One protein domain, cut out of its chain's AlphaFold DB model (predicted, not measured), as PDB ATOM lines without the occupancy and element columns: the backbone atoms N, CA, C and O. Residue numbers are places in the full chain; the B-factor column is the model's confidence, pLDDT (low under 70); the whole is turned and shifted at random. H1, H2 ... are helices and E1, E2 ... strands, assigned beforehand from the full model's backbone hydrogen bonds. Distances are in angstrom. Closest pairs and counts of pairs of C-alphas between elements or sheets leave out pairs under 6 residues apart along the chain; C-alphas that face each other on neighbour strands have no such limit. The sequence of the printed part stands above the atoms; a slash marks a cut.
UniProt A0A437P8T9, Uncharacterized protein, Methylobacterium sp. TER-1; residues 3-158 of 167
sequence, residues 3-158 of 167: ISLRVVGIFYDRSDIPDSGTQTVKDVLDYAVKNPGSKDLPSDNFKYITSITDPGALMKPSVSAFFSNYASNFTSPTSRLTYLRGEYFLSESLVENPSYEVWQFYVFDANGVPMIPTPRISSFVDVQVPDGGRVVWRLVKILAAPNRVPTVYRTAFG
ATOM      1  N   ILE A   3     146.919 139.454 162.705       93.31
ATOM      2  CA  ILE A   3     147.658 140.356 161.831       93.31
ATOM      3  C   ILE A   3     146.982 140.365 160.459       93.31
ATOM      4  O   ILE A   3     146.438 139.358 159.997       93.31
ATOM      5  N   SER A   4     147.035 141.509 159.780       93.25
ATOM      6  CA  SER A   4     146.618 141.615 158.379       93.25
ATOM      7  C   SER A   4     147.783 141.914 157.438       93.25
ATOM      8  O   SER A   4     148.720 142.629 157.788       93.25
ATOM      9  N   LEU A   5     147.720 141.369 156.227       93.69
ATOM     10  CA  LEU A   5     148.670 141.555 155.140       93.69
ATOM     11  C   LEU A   5     147.923 142.009 153.891       93.69
ATOM     12  O   LEU A   5     147.029 141.318 153.412       93.69
ATOM     13  N   ARG A   6     148.355 143.126 153.306       92.75
ATOM     14  CA  ARG A   6     147.834 143.618 152.030       92.75
ATOM     15  C   ARG A   6     148.957 143.916 151.046       92.75
ATOM     16  O   ARG A   6     149.854 144.689 151.366       92.75
ATOM     17  N   VAL A   7     148.873 143.396 149.823       92.81
ATOM     18  CA  VAL A   7     149.764 143.733 148.701       92.81
ATOM     19  C   VAL A   7     148.944 144.412 147.611       92.81
ATOM     20  O   VAL A   7     148.205 143.778 146.863       92.81
ATOM     21  N   VAL A   8     149.057 145.738 147.530       88.81
ATOM     22  CA  VAL A   8     148.100 146.571 146.782       88.81
ATOM     23  C   VAL A   8     148.111 146.289 145.277       88.81
ATOM     24  O   VAL A   8     147.046 146.231 144.672       88.81
ATOM     25  N   GLY A   9     149.289 146.111 144.674       84.06
ATOM     26  CA  GLY A   9     149.433 146.013 143.216       84.06
ATOM     27  C   GLY A   9     148.973 144.683 142.605       84.06
ATOM     28  O   GLY A   9     148.616 144.649 141.435       84.06
ATOM     29  N   ILE A  10     148.933 143.613 143.400       88.00
ATOM     30  CA  ILE A  10     148.405 142.298 142.994       88.00
ATOM     31  C   ILE A  10     147.100 141.962 143.727       88.00
ATOM     32  O   ILE A  10     146.703 140.803 143.776       88.00
ATOM     33  N   PHE A  11     146.472 142.973 144.338       86.94
ATOM     34  CA  PHE A  11     145.194 142.918 145.058       86.94
ATOM     35  C   PHE A  11     145.106 141.924 146.223       86.94
ATOM     36  O   PHE A  11     144.008 141.643 146.696       86.94
ATOM     37  N   TYR A  12     146.239 141.405 146.696       89.56
ATOM     38  CA  TYR A  12     146.250 140.398 147.749       89.56
ATOM     39  C   TYR A  12     145.880 141.049 149.082       89.56
ATOM     40  O   TYR A  12     146.454 142.078 149.447       89.56
ATOM     41  N   ASP A  13     144.934 140.463 149.804       88.69
ATOM     42  CA  ASP A  13     144.501 140.926 151.120       88.69
ATOM     43  C   ASP A  13     144.183 139.718 151.997       88.69
ATOM     44  O   ASP A  13     143.538 138.769 151.547       88.69
ATOM     45  N   ARG A  14     144.666 139.746 153.234       88.94
ATOM     46  CA  ARG A  14     144.509 138.687 154.220       88.94
ATOM     47  C   ARG A  14     144.450 139.288 155.618       88.94
ATOM     48  O   ARG A  14     145.287 140.115 155.957       88.94
ATOM     49  N   SER A  15     143.510 138.854 156.453       90.44
ATOM     50  CA  SER A  15     143.269 139.437 157.788       90.44
ATOM     51  C   SER A  15     143.162 138.419 158.931       90.44
ATOM     52  O   SER A  15     142.873 138.787 160.069       90.44
ATOM     53  N   ASP A  16     143.409 137.144 158.641       90.50
ATOM     54  CA  ASP A  16     143.285 135.994 159.543       90.50
ATOM     55  C   ASP A  16     144.643 135.439 160.005       90.50
ATOM     56  O   ASP A  16     144.704 134.320 160.507       90.50
ATOM     57  N   ILE A  17     145.745 136.180 159.835       91.69
ATOM     58  CA  ILE A  17     147.082 135.689 160.201       91.69
ATOM     59  C   ILE A  17     147.174 135.617 161.734       91.69
ATOM     60  O   ILE A  17     147.017 136.653 162.389       91.69
ATOM     61  N   PRO A  18     147.416 134.434 162.332       93.00
ATOM     62  CA  PRO A  18     147.555 134.298 163.772       93.00
ATOM     63  C   PRO A  18     148.738 135.110 164.269       93.00
ATOM     64  O   PRO A  18     149.817 135.071 163.682       93.00
ATOM     65  N   ASP A  19     148.508 135.807 165.368       89.88
ATOM     66  CA  ASP A  19     149.483 136.633 166.053       89.88
ATOM     67  C   ASP A  19     150.229 135.811 167.113       89.88
ATOM     68  O   ASP A  19     149.595 135.178 167.963       89.88
ATOM     69  N   SER A  20     151.561 135.801 167.058       88.38
ATOM     70  CA  SER A  20     152.411 135.139 168.056       88.38
ATOM     71  C   SER A  20     153.224 136.113 168.918       88.38
ATOM     72  O   SER A  20     154.089 135.657 169.664       88.38
ATOM     73  N   GLY A  21     153.007 137.428 168.786       84.38
ATOM     74  CA  GLY A  21     153.682 138.485 169.554       84.38
ATOM     75  C   GLY A  21     155.163 138.722 169.234       84.38
ATOM     76  O   GLY A  21     155.779 139.636 169.778       84.38
ATOM     77  N   THR A  22     155.767 137.907 168.364       86.69
ATOM     78  CA  THR A  22     157.191 138.005 167.990       86.69
ATOM     79  C   THR A  22     157.420 137.921 166.484       86.69
ATOM     80  O   THR A  22     158.552 137.705 166.044       86.69
ATOM     81  N   GLN A  23     156.358 138.019 165.684       93.06
ATOM     82  CA  GLN A  23     156.426 137.844 164.236       93.06
ATOM     83  C   GLN A  23     157.092 139.033 163.558       93.06
ATOM     84  O   GLN A  23     156.809 140.196 163.840       93.06
ATOM     85  N   THR A  24     157.950 138.727 162.598       94.62
ATOM     86  CA  THR A  24     158.517 139.698 161.667       94.62
ATOM     87  C   THR A  24     157.623 139.867 160.442       94.62
ATOM     88  O   THR A  24     156.748 139.043 160.163       94.62
ATOM     89  N   VAL A  25     157.871 140.903 159.638       94.31
ATOM     90  CA  VAL A  25     157.210 141.055 158.331       94.31
ATOM     91  C   VAL A  25     157.468 139.830 157.442       94.31
ATOM     92  O   VAL A  25     156.571 139.411 156.707       94.31
ATOM     93  N   LYS A  26     158.649 139.201 157.535       95.38
ATOM     94  CA  LYS A  26     158.922 137.932 156.848       95.38
ATOM     95  C   LYS A  26     158.010 136.808 157.326       95.38
ATOM     96  O   LYS A  26     157.491 136.083 156.483       95.38
ATOM     97  N   ASP A  27     157.788 136.666 158.627       96.00
ATOM     98  CA  ASP A  27     156.917 135.607 159.156       96.00
ATOM     99  C   ASP A  27     155.475 135.768 158.668       96.00
ATOM    100  O   ASP A  27     154.817 134.785 158.333       96.00
ATOM    101  N   VAL A  28     155.011 137.014 158.542       94.94
ATOM    102  CA  VAL A  28     153.702 137.345 157.964       94.94
ATOM    103  C   VAL A  28     153.621 136.926 156.489       94.94
ATOM    104  O   VAL A  28     152.638 136.301 156.079       94.94
ATOM    105  N   LEU A  29     154.655 137.214 155.689       95.75
ATOM    106  CA  LEU A  29     154.729 136.777 154.289       95.75
ATOM    107  C   LEU A  29     154.815 135.248 154.169       95.75
ATOM    108  O   LEU A  29     154.089 134.645 153.381       95.75
ATOM    109  N   ASP A  30     155.664 134.605 154.968       95.56
ATOM    110  CA  ASP A  30     155.845 133.153 154.970       95.56
ATOM    111  C   ASP A  30     154.572 132.420 155.388       95.56
ATOM    112  O   ASP A  30     154.246 131.377 154.819       95.56
ATOM    113  N   TYR A  31     153.837 132.957 156.363       93.75
ATOM    114  CA  TYR A  31     152.540 132.421 156.750       93.75
ATOM    115  C   TYR A  31     151.559 132.467 155.574       93.75
ATOM    116  O   TYR A  31     150.899 131.465 155.294       93.75
ATOM    117  N   ALA A  32     151.501 133.596 154.861       92.56
ATOM    118  CA  ALA A  32     150.641 133.765 153.697       92.56
ATOM    119  C   ALA A  32     150.963 132.769 152.570       92.56
ATOM    120  O   ALA A  32     150.040 132.238 151.955       92.56
ATOM    121  N   VAL A  33     152.248 132.465 152.352       93.38
ATOM    122  CA  VAL A  33     152.701 131.451 151.381       93.38
ATOM    123  C   VAL A  33     152.346 130.031 151.823       93.38
ATOM    124  O   VAL A  33     151.870 129.231 151.021       93.38
ATOM    125  N   LYS A  34     152.594 129.689 153.094       92.75
ATOM    126  CA  LYS A  34     152.397 128.324 153.621       92.75
ATOM    127  C   LYS A  34     150.930 127.953 153.801       92.75
ATOM    128  O   LYS A  34     150.607 126.771 153.819       92.75
ATOM    129  N   ASN A  35     150.064 128.949 153.954       89.50
ATOM    130  CA  ASN A  35     148.645 128.759 154.213       89.50
ATOM    131  C   ASN A  35     147.825 129.410 153.094       89.50
ATOM    132  O   ASN A  35     147.123 130.374 153.387       89.50
ATOM    133  N   PRO A  36     147.910 128.960 151.828       76.06
ATOM    134  CA  PRO A  36     147.045 129.484 150.770       76.06
ATOM    135  C   PRO A  36     145.593 129.495 151.268       76.06
ATOM    136  O   PRO A  36     145.171 128.552 151.935       76.06
ATOM    137  N   GLY A  37     144.910 130.624 151.089       67.62
ATOM    138  CA  GLY A  37     143.768 131.033 151.910       67.62
ATOM    139  C   GLY A  37     142.619 130.026 152.075       67.62
ATOM    140  O   GLY A  37     142.470 129.073 151.315       67.62
ATOM    141  N   SER A  38     141.752 130.290 153.065       60.81
ATOM    142  CA  SER A  38     140.403 129.697 153.143       60.81
ATOM    143  C   SER A  38     139.633 129.938 151.834       60.81
ATOM    144  O   SER A  38     139.926 130.897 151.123       60.81
ATOM    145  N   LYS A  39     138.592 129.138 151.552       56.44
ATOM    146  CA  LYS A  39     137.657 129.315 150.414       56.44
ATOM    147  C   LYS A  39     137.107 130.744 150.258       56.44
ATOM    148  O   LYS A  39     136.620 131.085 149.185       56.44
ATOM    149  N   ASP A  40     137.163 131.540 151.321       58.81
ATOM    150  CA  ASP A  40     136.654 132.912 151.387       58.81
ATOM    151  C   ASP A  40     137.662 133.966 150.905       58.81
ATOM    152  O   ASP A  40     137.293 135.121 150.687       58.81
ATOM    153  N   LEU A  41     138.932 133.590 150.726       65.25
ATOM    154  CA  LEU A  41     139.933 134.458 150.122       65.25
ATOM    155  C   LEU A  41     139.897 134.283 148.598       65.25
ATOM    156  O   LEU A  41     139.939 133.160 148.099       65.25
ATOM    157  N   PRO A  42     139.840 135.380 147.823       66.88
ATOM    158  CA  PRO A  42     139.736 135.299 146.367       66.88
ATOM    159  C   PRO A  42     141.026 134.773 145.711       66.88
ATOM    160  O   PRO A  42     140.996 134.393 144.539       66.88
ATOM    161  N   SER A  43     142.133 134.726 146.465       76.62
ATOM    162  CA  SER A  43     143.409 134.152 146.050       76.62
ATOM    163  C   SER A  43     143.709 132.818 146.732       76.62
ATOM    164  O   SER A  43     143.640 132.711 147.957       76.62
ATOM    165  N   ASP A  44     144.136 131.838 145.937       72.56
ATOM    166  CA  ASP A  44     144.473 130.481 146.374       72.56
ATOM    167  C   ASP A  44     145.983 130.176 146.376       72.56
ATOM    168  O   ASP A  44     146.379 129.074 146.745       72.56
ATOM    169  N   ASN A  45     146.851 131.106 145.954       84.38
ATOM    170  CA  ASN A  45     148.277 130.804 145.763       84.38
ATOM    171  C   ASN A  45     149.172 132.051 145.811       84.38
ATOM    172  O   ASN A  45     149.689 132.510 144.789       84.38
ATOM    173  N   PHE A  46     149.349 132.618 147.003       92.44
ATOM    174  CA  PHE A  46     150.264 133.738 147.219       92.44
ATOM    175  C   PHE A  46     151.723 133.282 147.236       92.44
ATOM    176  O   PHE A  46     152.072 132.315 147.917       92.44
ATOM    177  N   LYS A  47     152.594 134.004 146.526       95.12
ATOM    178  CA  LYS A  47     154.046 133.780 146.533       95.12
ATOM    179  C   LYS A  47     154.804 135.101 146.511       95.12
ATOM    180  O   LYS A  47     154.315 136.110 146.007       95.12
ATOM    181  N   TYR A  48     156.035 135.066 147.004       95.44
ATOM    182  CA  TYR A  48     156.987 136.159 146.852       95.44
ATOM    183  C   TYR A  48     158.379 135.609 146.542       95.44
ATOM    184  O   TYR A  48     158.697 134.470 146.886       95.44
ATOM    185  N   ILE A  49     159.195 136.410 145.864       93.81
ATOM    186  CA  ILE A  49     160.596 136.100 145.574       93.81
ATOM    187  C   ILE A  49     161.455 137.135 146.285       93.81
ATOM    188  O   ILE A  49     161.062 138.294 146.421       93.81
ATOM    189  N   THR A  50     162.624 136.706 146.752       91.31
ATOM    190  CA  THR A  50     163.624 137.606 147.323       91.31
ATOM    191  C   THR A  50     164.833 137.722 146.408       91.31
ATOM    192  O   THR A  50     165.175 136.790 145.682       91.31
ATOM    193  N   SER A  51     165.476 138.880 146.442       84.56
ATOM    194  CA  SER A  51     166.792 139.123 145.862       84.56
ATOM    195  C   SER A  51     167.712 139.700 146.937       84.56
ATOM    196  O   SER A  51     167.260 140.166 147.985       84.56
ATOM    197  N   ILE A  52     169.018 139.663 146.687       74.00
ATOM    198  CA  ILE A  52     169.984 140.400 147.501       74.00
ATOM    199  C   ILE A  52     170.165 141.752 146.820       74.00
ATOM    200  O   ILE A  52     170.677 141.823 145.703       74.00
ATOM    201  N   THR A  53     169.703 142.813 147.470       60.72
ATOM    202  CA  THR A  53     169.953 144.187 147.031       60.72
ATOM    203  C   THR A  53     171.264 144.636 147.664       60.72
ATOM    204  O   THR A  53     171.363 144.745 148.879       60.72
ATOM    205  N   ASP A  54     172.259 144.868 146.811       52.44
ATOM    206  CA  ASP A  54     173.591 145.397 147.119       52.44
ATOM    207  C   ASP A  54     174.588 144.438 147.835       52.44
ATOM    208  O   ASP A  54     174.443 144.126 149.021       52.44
ATOM    209  N   PRO A  55     175.662 143.981 147.155       48.25
ATOM    210  CA  PRO A  55     176.747 143.225 147.787       48.25
ATOM    211  C   PRO A  55     177.623 144.066 148.741       48.25
ATOM    212  O   PRO A  55     178.458 143.491 149.439       48.25
ATOM    213  N   GLY A  56     177.458 145.397 148.792       48.78
ATOM    214  CA  GLY A  56     178.250 146.298 149.639       48.78
ATOM    215  C   GLY A  56     177.666 146.609 151.024       48.78
ATOM    216  O   GLY A  56     178.404 147.052 151.905       48.78
ATOM    217  N   ALA A  57     176.371 146.361 151.256       51.75
ATOM    218  CA  ALA A  57     175.669 146.739 152.485       51.75
ATOM    219  C   ALA A  57     174.900 145.549 153.090       51.75
ATOM    220  O   ALA A  57     173.783 145.233 152.703       51.75
ATOM    221  N   LEU A  58     175.505 144.882 154.080       55.00
ATOM    222  CA  LEU A  58     174.884 143.895 154.988       55.00
ATOM    223  C   LEU A  58     174.157 142.672 154.371       55.00
ATOM    224  O   LEU A  58     173.589 141.899 155.139       55.00
ATOM    225  N   MET A  59     174.200 142.444 153.049       66.25
ATOM    226  CA  MET A  59     173.650 141.259 152.354       66.25
ATOM    227  C   MET A  59     172.249 140.835 152.836       66.25
ATOM    228  O   MET A  59     171.963 139.644 152.986       66.25
ATOM    229  N   LYS A  60     171.367 141.795 153.131       73.25
ATOM    230  CA  LYS A  60     170.017 141.475 153.609       73.25
ATOM    231  C   LYS A  60     169.075 141.245 152.427       73.25
ATOM    232  O   LYS A  60     169.169 141.958 151.430       73.25
ATOM    233  N   PRO A  61     168.159 140.265 152.518       84.50
ATOM    234  CA  PRO A  61     167.205 140.029 151.450       84.50
ATOM    235  C   PRO A  61     166.241 141.217 151.325       84.50
ATOM    236  O   PRO A  61     165.810 141.795 152.329       84.50
ATOM    237  N   SER A  62     165.862 141.523 150.089       84.88
ATOM    238  CA  SER A  62     164.695 142.337 149.748       84.88
ATOM    239  C   SER A  62     163.700 141.491 148.971       84.88
ATOM    240  O   SER A  62     164.067 140.489 148.356       84.88
ATOM    241  N   VAL A  63     162.429 141.878 149.007       90.50
ATOM    242  CA  VAL A  63     161.407 141.261 148.165       90.50
ATOM    243  C   VAL A  63     161.534 141.836 146.763       90.50
ATOM    244  O   VAL A  63     161.373 143.033 146.587       90.50
ATOM    245  N   SER A  64     161.773 140.984 145.769       91.38
ATOM    246  CA  SER A  64     161.904 141.393 144.369       91.38
ATOM    247  C   SER A  64     160.603 141.261 143.589       91.38
ATOM    248  O   SER A  64     160.424 141.922 142.568       91.38
ATOM    249  N   ALA A  65     159.680 140.409 144.035       93.94
ATOM    250  CA  ALA A  65     158.410 140.230 143.353       93.94
ATOM    251  C   ALA A  65     157.336 139.588 144.226       93.94
ATOM    252  O   ALA A  65     157.638 138.800 145.124       93.94
ATOM    253  N   PHE A  66     156.081 139.862 143.875       96.00
ATOM    254  CA  PHE A  66     154.906 139.197 144.420       96.00
ATOM    255  C   PHE A  66     154.066 138.567 143.308       96.00
ATOM    256  O   PHE A  66     153.945 139.111 142.212       96.00
ATOM    257  N   PHE A  67     153.446 137.439 143.635       94.50
ATOM    258  CA  PHE A  67     152.548 136.680 142.778       94.50
ATOM    259  C   PHE A  67     151.298 136.281 143.560       94.50
ATOM    260  O   PHE A  67     151.372 135.944 144.743       94.50
ATOM    261  N   SER A  68     150.158 136.268 142.881       91.75
ATOM    262  CA  SER A  68     148.910 135.731 143.406       91.75
ATOM    263  C   SER A  68     148.048 135.197 142.268       91.75
ATOM    264  O   SER A  68     147.849 135.883 141.267       91.75
ATOM    265  N   ASN A  69     147.496 133.998 142.439       90.69
ATOM    266  CA  ASN A  69     146.467 133.457 141.555       90.69
ATOM    267  C   ASN A  69     145.078 133.671 142.165       90.69
ATOM    268  O   ASN A  69     144.910 133.490 143.371       90.69
ATOM    269  N   TYR A  70     144.110 134.064 141.337       88.88
ATOM    270  CA  TYR A  70     142.724 134.321 141.719       88.88
ATOM    271  C   TYR A  70     141.785 133.338 141.036       88.88
ATOM    272  O   TYR A  70     141.726 133.283 139.807       88.88
ATOM    273  N   ALA A  71     140.995 132.606 141.823       86.94
ATOM    274  CA  ALA A  71     140.054 131.610 141.302       86.94
ATOM    275  C   ALA A  71     138.790 132.242 140.682       86.94
ATOM    276  O   ALA A  71     138.126 131.640 139.829       86.94
ATOM    277  N   SER A  72     138.461 133.469 141.086       87.19
ATOM    278  CA  SER A  72     137.278 134.220 140.669       87.19
ATOM    279  C   SER A  72     137.636 135.650 140.263       87.19
ATOM    280  O   SER A  72     138.710 136.160 140.579       87.19
ATOM    281  N   ASN A  73     136.741 136.293 139.507       89.31
ATOM    282  CA  ASN A  73     136.890 137.711 139.192       89.31
ATOM    283  C   ASN A  73     136.824 138.525 140.488       89.31
ATOM    284  O   ASN A  73     136.024 138.228 141.375       89.31
ATOM    285  N   PHE A  74     137.617 139.586 140.561       83.81
ATOM    286  CA  PHE A  74     137.707 140.444 141.733       83.81
ATOM    287  C   PHE A  74     137.460 141.900 141.347       83.81
ATOM    288  O   PHE A  74     138.016 142.398 140.370       83.81
ATOM    289  N   THR A  75     136.651 142.612 142.127       85.31
ATOM    290  CA  THR A  75     136.424 144.049 141.935       85.31
ATOM    291  C   THR A  75     137.235 144.831 142.953       85.31
ATOM    292  O   THR A  75     137.026 144.708 144.159       85.31
ATOM    293  N   SER A  76     138.139 145.683 142.465       78.25
ATOM    294  CA  SER A  76     138.954 146.529 143.333       78.25
ATOM    295  C   SER A  76     138.069 147.500 144.118       78.25
ATOM    296  O   SER A  76     137.325 148.277 143.510       78.25
ATOM    297  N   PRO A  77     138.172 147.541 145.459       73.00
ATOM    298  CA  PRO A  77     137.423 148.505 146.256       73.00
ATOM    299  C   PRO A  77     137.866 149.948 145.979       73.00
ATOM    300  O   PRO A  77     137.078 150.872 146.173       73.00
ATOM    301  N   THR A  78     139.102 150.144 145.501       75.50
ATOM    302  CA  THR A  78     139.682 151.468 145.241       75.50
ATOM    303  C   THR A  78     139.307 152.003 143.861       75.50
ATOM    304  O   THR A  78     138.836 153.129 143.757       75.50
ATOM    305  N   SER A  79     139.518 151.223 142.794       82.00
ATOM    306  CA  SER A  79     139.280 151.689 141.416       82.00
ATOM    307  C   SER A  79     137.881 151.366 140.898       82.00
ATOM    308  O   SER A  79     137.493 151.887 139.858       82.00
ATOM    309  N   ARG A  80     137.132 150.491 141.590       86.69
ATOM    310  CA  ARG A  80     135.853 149.912 141.135       86.69
ATOM    311  C   ARG A  80     135.949 149.135 139.817       86.69
ATOM    312  O   ARG A  80     134.927 148.723 139.280       86.69
ATOM    313  N   LEU A  81     137.162 148.892 139.324       88.81
ATOM    314  CA  LEU A  81     137.403 148.063 138.151       88.81
ATOM    315  C   LEU A  81     137.312 146.586 138.531       88.81
ATOM    316  O   LEU A  81     137.786 146.177 139.596       88.81
ATOM    317  N   THR A  82     136.721 145.799 137.637       91.00
ATOM    318  CA  THR A  82     136.682 144.342 137.744       91.00
ATOM    319  C   THR A  82     137.863 143.747 136.995       91.00
ATOM    320  O   THR A  82     138.031 143.960 135.796       91.00
ATOM    321  N   TYR A  83     138.657 142.988 137.729       89.00
ATOM    322  CA  TYR A  83     139.801 142.228 137.265       89.00
ATOM    323  C   TYR A  83     139.363 140.777 137.066       89.00
ATOM    324  O   TYR A  83     138.613 140.219 137.874       89.00
ATOM    325  N   LEU A  84     139.778 140.176 135.954       91.56
ATOM    326  CA  LEU A  84     139.422 138.796 135.635       91.56
ATOM    327  C   LEU A  84     140.143 137.824 136.576       91.56
ATOM    328  O   LEU A  84     141.218 138.127 137.087       91.56
ATOM    329  N   ARG A  85     139.578 136.638 136.789       91.00
ATOM    330  CA  ARG A  85     140.302 135.538 137.441       91.00
ATOM    331  C   ARG A  85     141.615 135.239 136.706       91.00
ATOM    332  O   ARG A  85     141.689 135.418 135.488       91.00
ATOM    333  N   GLY A  86     142.604 134.724 137.424       91.25
ATOM    334  CA  GLY A  86     143.896 134.341 136.868       91.25
ATOM    335  C   GLY A  86     145.078 134.845 137.684       91.25
ATOM    336  O   GLY A  86     144.953 135.208 138.856       91.25
ATOM    337  N   GLU A  87     146.236 134.843 137.039       92.44
ATOM    338  CA  GLU A  87     147.525 135.098 137.666       92.44
ATOM    339  C   GLU A  87     147.896 136.579 137.582       92.44
ATOM    340  O   GLU A  87     147.898 137.180 136.507       92.44
ATOM    341  N   TYR A  88     148.250 137.156 138.727       91.88
ATOM    342  CA  TYR A  88     148.733 138.525 138.842       91.88
ATOM    343  C   TYR A  88     150.122 138.515 139.459       91.88
ATOM    344  O   TYR A  88     150.357 137.904 140.504       91.88
ATOM    345  N   PHE A  89     151.041 139.223 138.816       93.81
ATOM    346  CA  PHE A  89     152.430 139.316 139.229       93.81
ATOM    347  C   PHE A  89     152.930 140.742 139.057       93.81
ATOM    348  O   PHE A  89     152.587 141.409 138.081       93.81
ATOM    349  N   LEU A  90     153.766 141.185 139.988       93.50
ATOM    350  CA  LEU A  90     154.519 142.426 139.878       93.50
ATOM    351  C   LEU A  90     155.928 142.205 140.431       93.50
ATOM    352  O   LEU A  90     156.091 141.612 141.501       93.50
ATOM    353  N   SER A  91     156.932 142.720 139.728       93.19
ATOM    354  CA  SER A  91     158.333 142.710 140.150       93.19
ATOM    355  C   SER A  91     158.879 144.121 140.309       93.19
ATOM    356  O   SER A  91     158.381 145.061 139.696       93.19
ATOM    357  N   GLU A  92     159.940 144.251 141.096       89.31
ATOM    358  CA  GLU A  92     160.804 145.425 141.066       89.31
ATOM    359  C   GLU A  92     161.497 145.550 139.709       89.31
ATOM    360  O   GLU A  92     161.727 144.567 138.997       89.31
ATOM    361  N   SER A  93     161.881 146.778 139.386       87.56
ATOM    362  CA  SER A  93     162.751 147.103 138.268       87.56
ATOM    363  C   SER A  93     163.743 148.149 138.745       87.56
ATOM    364  O   SER A  93     163.410 149.325 138.852       87.56
ATOM    365  N   LEU A  94     164.971 147.720 139.034       82.69
ATOM    366  CA  LEU A  94     166.062 148.597 139.477       82.69
ATOM    367  C   LEU A  94     166.817 149.237 138.301       82.69
ATOM    368  O   LEU A  94     167.900 149.784 138.475       82.69
ATOM    369  N   VAL A  95     166.271 149.144 137.084       81.31
ATOM    370  CA  VAL A  95     166.854 149.794 135.909       81.31
ATOM    371  C   VAL A  95     166.575 151.291 135.997       81.31
ATOM    372  O   VAL A  95     165.452 151.750 135.805       81.31
ATOM    373  N   GLU A  96     167.616 152.060 136.289       68.31
ATOM    374  CA  GLU A  96     167.536 153.504 136.462       68.31
ATOM    375  C   GLU A  96     167.516 154.236 135.105       68.31
ATOM    376  O   GLU A  96     168.574 154.512 134.544       68.31
ATOM    377  N   ASN A  97     166.331 154.577 134.561       70.19
ATOM    378  CA  ASN A  97     166.142 155.806 133.756       70.19
ATOM    379  C   ASN A  97     164.691 156.047 133.278       70.19
ATOM    380  O   ASN A  97     164.149 155.204 132.565       70.19
ATOM    381  N   PRO A  98     164.052 157.208 133.555       73.38
ATOM    382  CA  PRO A  98     164.389 158.231 134.559       73.38
ATOM    383  C   PRO A  98     163.974 157.823 135.989       73.38
ATOM    384  O   PRO A  98     164.062 158.607 136.934       73.38
ATOM    385  N   SER A  99     163.456 156.607 136.151       85.00
ATOM    386  CA  SER A  99     162.858 156.100 137.380       85.00
ATOM    387  C   SER A  99     163.059 154.600 137.492       85.00
ATOM    388  O   SER A  99     163.111 153.936 136.461       85.00
ATOM    389  N   TYR A 100     163.047 154.093 138.714       86.81
ATOM    390  CA  TYR A 100     163.051 152.673 139.042       86.81
ATOM    391  C   TYR A 100     161.811 152.326 139.881       86.81
ATOM    392  O   TYR A 100     161.135 153.211 140.410       86.81
ATOM    393  N   GLU A 101     161.475 151.044 139.966       90.38
ATOM    394  CA  GLU A 101     160.317 150.525 140.697       90.38
ATOM    395  C   GLU A 101     160.783 149.583 141.804       90.38
ATOM    396  O   GLU A 101     161.545 148.652 141.553       90.38
ATOM    397  N   VAL A 102     160.330 149.837 143.028       89.81
ATOM    398  CA  VAL A 102     160.807 149.185 144.257       89.81
ATOM    399  C   VAL A 102     159.619 148.844 145.145       89.81
ATOM    400  O   VAL A 102     158.649 149.605 145.231       89.81
ATOM    401  N   TRP A 103     159.678 147.702 145.820       91.62
ATOM    402  CA  TRP A 103     158.712 147.330 146.837       91.62
ATOM    403  C   TRP A 103     159.001 148.055 148.145       91.62
ATOM    404  O   TRP A 103     160.083 147.980 148.719       91.62
ATOM    405  N   GLN A 104     157.976 148.713 148.667       91.12
ATOM    406  CA  GLN A 104     158.005 149.342 149.974       91.12
ATOM    407  C   GLN A 104     156.918 148.741 150.857       91.12
ATOM    408  O   GLN A 104     155.764 148.603 150.434       91.12
ATOM    409  N   PHE A 105     157.280 148.425 152.099       92.75
ATOM    410  CA  PHE A 105     156.334 147.986 153.114       92.75
ATOM    411  C   PHE A 105     156.114 149.046 154.190       92.75
ATOM    412  O   PHE A 105     156.968 149.889 154.461       92.75
ATOM    413  N   TYR A 106     154.943 148.970 154.808       93.38
ATOM    414  CA  TYR A 106     154.508 149.796 155.924       93.38
ATOM    415  C   TYR A 106     153.928 148.878 156.993       93.38
ATOM    416  O   TYR A 106     153.140 147.986 156.668       93.38
ATOM    417  N   VAL A 107     154.293 149.113 158.249       94.19
ATOM    418  CA  VAL A 107     153.713 148.427 159.406       94.19
ATOM    419  C   VAL A 107     152.825 149.416 160.144       94.19
ATOM    420  O   VAL A 107     153.187 150.579 160.304       94.19
ATOM    421  N   PHE A 108     151.652 148.964 160.562       95.06
ATOM    422  CA  PHE A 108     150.721 149.719 161.387       95.06
ATOM    423  C   PHE A 108     150.425 148.926 162.655       95.06
ATOM    424  O   PHE A 108     150.369 147.695 162.604       95.06
ATOM    425  N   ASP A 109     150.206 149.626 163.763       93.81
ATOM    426  CA  ASP A 109     149.689 149.014 164.986       93.81
ATOM    427  C   ASP A 109     148.193 148.657 164.868       93.81
ATOM    428  O   ASP A 109     147.543 148.932 163.852       93.81
ATOM    429  N   ALA A 110     147.635 148.056 165.924       93.19
ATOM    430  CA  ALA A 110     146.221 147.686 165.994       93.19
ATOM    431  C   ALA A 110     145.251 148.876 165.848       93.19
ATOM    432  O   ALA A 110     144.101 148.691 165.449       93.19
ATOM    433  N   ASN A 111     145.702 150.102 166.132       93.19
ATOM    434  CA  ASN A 111     144.914 151.327 165.983       93.19
ATOM    435  C   ASN A 111     145.064 151.954 164.585       93.19
ATOM    436  O   ASN A 111     144.453 152.982 164.291       93.19
ATOM    437  N   GLY A 112     145.870 151.350 163.708       90.19
ATOM    438  CA  GLY A 112     146.151 151.863 162.375       90.19
ATOM    439  C   GLY A 112     147.173 153.000 162.350       90.19
ATOM    440  O   GLY A 112     147.261 153.697 161.336       90.19
ATOM    441  N   VAL A 113     147.951 153.194 163.417       93.44
ATOM    442  CA  VAL A 113     149.033 154.182 163.472       93.44
ATOM    443  C   VAL A 113     150.269 153.613 162.766       93.44
ATOM    444  O   VAL A 113     150.680 152.493 163.075       93.44
ATOM    445  N   PRO A 114     150.879 154.340 161.807       91.81
ATOM    446  CA  PRO A 114     152.099 153.887 161.149       91.81
ATOM    447  C   PRO A 114     153.249 153.734 162.147       91.81
ATOM    448  O   PRO A 114     153.589 154.671 162.868       91.81
ATOM    449  N   MET A 115     153.902 152.578 162.123       89.75
ATOM    450  CA  MET A 115     155.143 152.334 162.841       89.75
ATOM    451  C   MET A 115     156.327 152.607 161.923       89.75
ATOM    452  O   MET A 115     156.407 152.086 160.810       89.75
ATOM    453  N   ILE A 116     157.261 153.427 162.399       82.94
ATOM    454  CA  ILE A 116     158.513 153.706 161.699       82.94
ATOM    455  C   ILE A 116     159.572 152.763 162.281       82.94
ATOM    456  O   ILE A 116     159.906 152.901 163.461       82.94
ATOM    457  N   PRO A 117     160.104 151.807 161.496       72.75
ATOM    458  CA  PRO A 117     161.178 150.940 161.959       72.75
ATOM    459  C   PRO A 117     162.376 151.766 162.426       72.75
ATOM    460  O   PRO A 117     162.710 152.790 161.824       72.75
ATOM    461  N   THR A 118     163.030 151.322 163.497       70.81
ATOM    462  CA  THR A 118     164.270 151.929 163.990       70.81
ATOM    463  C   THR A 118     165.357 150.853 163.934       70.81
ATOM    464  O   THR A 118     165.247 149.884 164.682       70.81
ATOM    465  N   PRO A 119     166.374 150.964 163.055       70.12
ATOM    466  CA  PRO A 119     166.682 152.085 162.160       70.12
ATOM    467  C   PRO A 119     165.692 152.248 160.992       70.12
ATOM    468  O   PRO A 119     165.059 151.298 160.541       70.12
ATOM    469  N   ARG A 120     165.602 153.475 160.460       63.38
ATOM    470  CA  ARG A 120     164.653 153.861 159.395       63.38
ATOM    471  C   ARG A 120     164.788 153.033 158.110       63.38
ATOM    472  O   ARG A 120     163.823 152.903 157.365       63.38
ATOM    473  N   ILE A 121     165.978 152.488 157.862       66.19
ATOM    474  CA  ILE A 121     166.245 151.504 156.813       66.19
ATOM    475  C   ILE A 121     166.368 150.155 157.518       66.19
ATOM    476  O   ILE A 121     167.377 149.886 158.165       66.19
ATOM    477  N   SER A 122     165.322 149.340 157.431       70.50
ATOM    478  CA  SER A 122     165.276 148.008 158.034       70.50
ATOM    479  C   SER A 122     164.803 146.997 156.999       70.50
ATOM    480  O   SER A 122     163.898 147.291 156.216       70.50
ATOM    481  N   SER A 123     165.402 145.806 156.997       83.56
ATOM    482  CA  SER A 123     164.917 144.716 156.152       83.56
ATOM    483  C   SER A 123     163.660 144.108 156.768       83.56
ATOM    484  O   SER A 123     163.502 144.056 157.987       83.56
ATOM    485  N   PHE A 124     162.769 143.604 155.919       89.19
ATOM    486  CA  PHE A 124     161.536 142.934 156.333       89.19
ATOM    487  C   PHE A 124     161.786 141.691 157.215       89.19
ATOM    488  O   PHE A 124     160.877 141.244 157.913       89.19
ATOM    489  N   VAL A 125     163.012 141.150 157.215       90.06
ATOM    490  CA  VAL A 125     163.424 140.069 158.129       90.06
ATOM    491  C   VAL A 125     163.627 140.528 159.571       90.06
ATOM    492  O   VAL A 125     163.581 139.698 160.468       90.06
ATOM    493  N   ASP A 126     163.860 141.821 159.802       89.19
ATOM    494  CA  ASP A 126     164.181 142.360 161.129       89.19
ATOM    495  C   ASP A 126     163.009 143.138 161.745       89.19
ATOM    496  O   ASP A 126     162.968 143.354 162.956       89.19
ATOM    497  N   VAL A 127     162.062 143.605 160.924       90.75
ATOM    498  CA  VAL A 127     160.951 144.436 161.402       90.75
ATOM    499  C   VAL A 127     159.864 143.566 162.022       90.75
ATOM    500  O   VAL A 127     159.214 142.793 161.322       90.75
ATOM    501  N   GLN A 128     159.652 143.738 163.326       92.69
ATOM    502  CA  GLN A 128     158.549 143.147 164.085       92.69
ATOM    503  C   GLN A 128     157.205 143.769 163.678       92.69
ATOM    504  O   GLN A 128     157.113 144.975 163.428       92.69
ATOM    505  N   VAL A 129     156.160 142.948 163.647       92.44
ATOM    506  CA  VAL A 129     154.772 143.385 163.487       92.44
ATOM    507  C   VAL A 129     154.115 143.312 164.864       92.44
ATOM    508  O   VAL A 129     154.163 142.251 165.480       92.44
ATOM    509  N   PRO A 130     153.552 144.419 165.376       92.00
ATOM    510  CA  PRO A 130     152.936 144.426 166.696       92.00
ATOM    511  C   PRO A 130     151.659 143.586 166.709       92.00
ATOM    512  O   PRO A 130     151.041 143.348 165.665       92.00
ATOM    513  N   ASP A 131     151.214 143.246 167.914       91.00
ATOM    514  CA  ASP A 131     149.960 142.541 168.134       91.00
ATOM    515  C   ASP A 131     148.783 143.255 167.458       91.00
ATOM    516  O   ASP A 131     148.602 144.471 167.579       91.00
ATOM    517  N   GLY A 132     147.971 142.490 166.723       91.19
ATOM    518  CA  GLY A 132     146.847 143.036 165.948       91.19
ATOM    519  C   GLY A 132     147.251 143.978 164.805       91.19
ATOM    520  O   GLY A 132     146.405 144.697 164.270       91.19
ATOM    521  N   GLY A 133     148.536 144.017 164.452       93.88
ATOM    522  CA  GLY A 133     149.087 144.935 163.471       93.88
ATOM    523  C   GLY A 133     148.684 144.640 162.030       93.88
ATOM    524  O   GLY A 133     148.062 143.632 161.679       93.88
ATOM    525  N   ARG A 134     149.085 145.545 161.141       94.81
ATOM    526  CA  ARG A 134     148.856 145.421 159.701       94.81
ATOM    527  C   ARG A 134     150.124 145.695 158.918       94.81
ATOM    528  O   ARG A 134     150.774 146.715 159.121       94.81
ATOM    529  N   VAL A 135     150.405 144.842 157.945       95.31
ATOM    530  CA  VAL A 135     151.465 145.010 156.954       95.31
ATOM    531  C   VAL A 135     150.845 145.388 155.613       95.31
ATOM    532  O   VAL A 135     149.952 144.706 155.112       95.31
ATOM    533  N   VAL A 136     151.330 146.466 155.003       94.69
ATOM    534  CA  VAL A 136     150.921 146.885 153.656       94.69
ATOM    535  C   VAL A 136     152.139 146.991 152.751       94.69
ATOM    536  O   VAL A 136     153.059 147.740 153.057       94.69
ATOM    537  N   TRP A 137     152.101 146.317 151.606       94.44
ATOM    538  CA  TRP A 137     153.106 146.381 150.549       94.44
ATOM    539  C   TRP A 137     152.603 147.155 149.332       94.44
ATOM    540  O   TRP A 137     151.453 147.005 148.896       94.44
ATOM    541  N   ARG A 138     153.485 147.979 148.762       92.56
ATOM    542  CA  ARG A 138     153.236 148.772 147.555       92.56
ATOM    543  C   ARG A 138     154.461 148.766 146.654       92.56
ATOM    544  O   ARG A 138     155.569 148.950 147.141       92.56
ATOM    545  N   LEU A 139     154.235 148.608 145.353       92.12
ATOM    546  CA  LEU A 139     155.253 148.883 144.348       92.12
ATOM    547  C   LEU A 139     155.231 150.389 144.099       92.12
ATOM    548  O   LEU A 139     154.187 150.943 143.747       92.12
ATOM    549  N   VAL A 140     156.352 151.055 144.351       90.94
ATOM    550  CA  VAL A 140     156.492 152.499 144.180       90.94
ATOM    551  C   VAL A 140     157.477 152.791 143.063       90.94
ATOM    552  O   VAL A 140     158.520 152.155 142.956       90.94
ATOM    553  N   LYS A 141     157.138 153.776 142.235       89.81
ATOM    554  CA  LYS A 141     158.011 154.294 141.187       89.81
ATOM    555  C   LYS A 141     158.759 155.508 141.724       89.81
ATOM    556  O   LYS A 141     158.130 156.503 142.081       89.81
ATOM    557  N   ILE A 142     160.082 155.419 141.794       86.06
ATOM    558  CA  ILE A 142     160.965 156.442 142.361       86.06
ATOM    559  C   ILE A 142     161.831 157.024 141.246       86.06
ATOM    560  O   ILE A 142     162.344 156.299 140.400       86.06
ATOM    561  N   LEU A 143     161.988 158.348 141.224       83.75
ATOM    562  CA  LEU A 143     162.915 159.011 140.306       83.75
ATOM    563  C   LEU A 143     164.356 158.705 140.728       83.75
ATOM    564  O   LEU A 143     164.709 158.913 141.887       83.75
ATOM    565  N   ALA A 144     165.176 158.234 139.786       77.69
ATOM    566  CA  ALA A 144     166.560 157.828 140.059       77.69
ATOM    567  C   ALA A 144     167.430 159.007 140.517       77.69
ATOM    568  O   ALA A 144     168.264 158.875 141.407       77.69
ATOM    569  N   ALA A 145     167.189 160.188 139.949       75.44
ATOM    570  CA  ALA A 145     167.868 161.414 140.323       75.44
ATOM    571  C   ALA A 145     166.969 162.632 140.077       75.44
ATOM    572  O   ALA A 145     166.070 162.586 139.228       75.44
ATOM    573  N   PRO A 146     167.209 163.752 140.782       71.12
ATOM    574  CA  PRO A 146     166.649 165.029 140.372       71.12
ATOM    575  C   PRO A 146     167.146 165.372 138.963       71.12
ATOM    576  O   PRO A 146     168.343 165.361 138.681       71.12
ATOM    577  N   ASN A 147     166.217 165.706 138.072       70.69
ATOM    578  CA  ASN A 147     166.566 166.198 136.744       70.69
ATOM    579  C   ASN A 147     167.007 167.664 136.826       70.69
ATOM    580  O   ASN A 147     166.473 168.445 137.619       70.69
ATOM    581  N   ARG A 148     167.941 168.075 135.958       73.88
ATOM    582  CA  ARG A 148     168.193 169.507 135.738       73.88
ATOM    583  C   ARG A 148     166.899 170.165 135.264       73.88
ATOM    584  O   ARG A 148     166.219 169.609 134.407       73.88
ATOM    585  N   VAL A 149     166.582 171.350 135.792       77.75
ATOM    586  CA  VAL A 149     165.390 172.111 135.388       77.75
ATOM    587  C   VAL A 149     165.508 172.467 133.897       77.75
ATOM    588  O   VAL A 149     166.411 173.234 133.548       77.75
ATOM    589  N   PRO A 150     164.631 171.950 133.013       80.00
ATOM    590  CA  PRO A 150     164.657 172.305 131.596       80.00
ATOM    591  C   PRO A 150     164.414 173.804 131.390       80.00
ATOM    592  O   PRO A 150     163.668 174.419 132.155       80.00
ATOM    593  N   THR A 151     164.974 174.391 130.328       78.00
ATOM    594  CA  THR A 151     164.866 175.836 130.037       78.00
ATOM    595  C   THR A 151     163.420 176.332 130.024       78.00
ATOM    596  O   THR A 151     163.137 177.387 130.579       78.00
ATOM    597  N   VAL A 152     162.486 175.537 129.488       80.38
ATOM    598  CA  VAL A 152     161.047 175.864 129.465       80.38
ATOM    599  C   VAL A 152     160.503 176.119 130.874       80.38
ATOM    600  O   VAL A 152     159.807 177.106 131.105       80.38
ATOM    601  N   TYR A 153     160.873 175.274 131.839       82.12
ATOM    602  CA  TYR A 153     160.474 175.447 133.233       82.12
ATOM    603  C   TYR A 153     161.234 176.589 133.909       82.12
ATOM    604  O   TYR A 153     160.651 177.307 134.709       82.12
ATOM    605  N   ARG A 154     162.506 176.826 133.565       84.31
ATOM    606  CA  ARG A 154     163.257 177.974 134.101       84.31
ATOM    607  C   ARG A 154     162.634 179.311 133.712       84.31
ATOM    608  O   ARG A 154     162.512 180.176 134.577       84.31
ATOM    609  N   THR A 155     162.213 179.462 132.455       77.25
ATOM    610  CA  THR A 155     161.488 180.650 131.982       77.25
ATOM    611  C   THR A 155     160.154 180.795 132.708       77.25
ATOM    612  O   THR A 155     159.850 181.876 133.204       77.25
ATOM    613  N   ALA A 156     159.394 179.703 132.845       80.69
ATOM    614  CA  ALA A 156     158.119 179.710 133.562       80.69
ATOM    615  C   ALA A 156     158.266 180.064 135.054       80.69
ATOM    616  O   ALA A 156     157.391 180.703 135.628       80.69
ATOM    617  N   PHE A 157     159.382 179.678 135.676       86.00
ATOM    618  CA  PHE A 157     159.690 179.972 137.075       86.00
ATOM    619  C   PHE A 157     160.445 181.296 137.286       86.00
ATOM    620  O   PHE A 157     160.784 181.614 138.422       86.00
ATOM    621  N   GLY A 158     160.744 182.063 136.230       84.31
ATOM    622  CA  GLY A 158     161.488 183.324 136.343       84.31
ATOM    623  C   GLY A 158     162.937 183.165 136.826       84.31
ATOM    624  O   GLY A 158     163.522 184.114 137.336       84.31
TER     625      GLY A 158
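AT A GLANCE: This is residues 3 to 158 of the 167 residues of an uncharacterized protein of Methylobacterium sp. TER-1 (UniProt A0A437P8T9). A curved, twisted sheet of four strands and a smaller sheet of three make a sandwich, two sheets partly face to face with their strands crossed, and the helix H1 packs on both sheets. From the far end of E7 a tail leads away from this body, and its residues 150 to 156, with the small helix H2, stick out. The printed part has 156 residues, with two named helices and seven named strands in the order E1 E2 H1 E3 E4 E5 E6 E7 H2; the class is mixed, helices and strands, with 70 residues, under half, in named elements. The larger sheet is mixed, in the order E2 E1 E7 E6, and the smaller is antiparallel, in the order E3 E4 E5. The whole is only just loose, close to compact, with a radius of gyration of the C-alphas of 18.1 A, and spans 59 by 39 by 33 A.

HOW THE PARTS SIT: In the larger sheet, E1, residues 3 to 7, and E7, residues 134 to 143, are parallel neighbours, with N 6 and O 135 2.9 A apart. E2, residues 12 to 18, is antiparallel to E1 in a hairpin, with N 5 and O 14 at 2.8 A. E6, residues 99 to 108, forms a hairpin with E7, with N 104 and O 138 at 2.9 A. H1, residues 25 to 34, is on one face of this sheet, two layers, at a height over the sheet of 9.2 A; it runs across the strands, at 84 degrees to E1 on the local plane. The closest C-alphas of E1 and H1 are those of Leu 5 and Val 28, 7.1 A apart. E3, residues 47 to 52, E4, residues 61 to 70, and E5, residues 86 to 91, are a meander, each strand the antiparallel neighbour of the one before; N 49 and O 65 are 2.9 A apart, as are N 68 and O 88. H1 is on this sheet too, with Val 33 and Lys 47 the closest C-alphas to E3, at 5.5 A. The strands of the two sheets stand at 78 degrees, and the closest C-alphas of E4 and E6 are those of Val 63 and Trp 103, 6.8 A apart. H2, residues 151 to 156, is on neither sheet. In H1 and H2 every O i to N i+4 pair is within hydrogen-bond range.

IN THESE COORDINATES: E1 begins at C-alpha 3, (147.658, 140.356, 161.831). E6 is 27.6 A long, E7 27.5 A, E4 27.0 A and H1 14.4 A. H2 ends at C-alpha 156, (158.119, 179.710, 133.562).

THE WHOLE: The C-alphas of Lys 39 and Gly 158, the two farthest apart, are 60.7 A apart. The printed part has no cut. The links H1 to E3, E4 to E5 and E6 to E7 are long. The pLDDT is under 70 at residues 37 to 42, 53 to 59, 96 and 120 to 121.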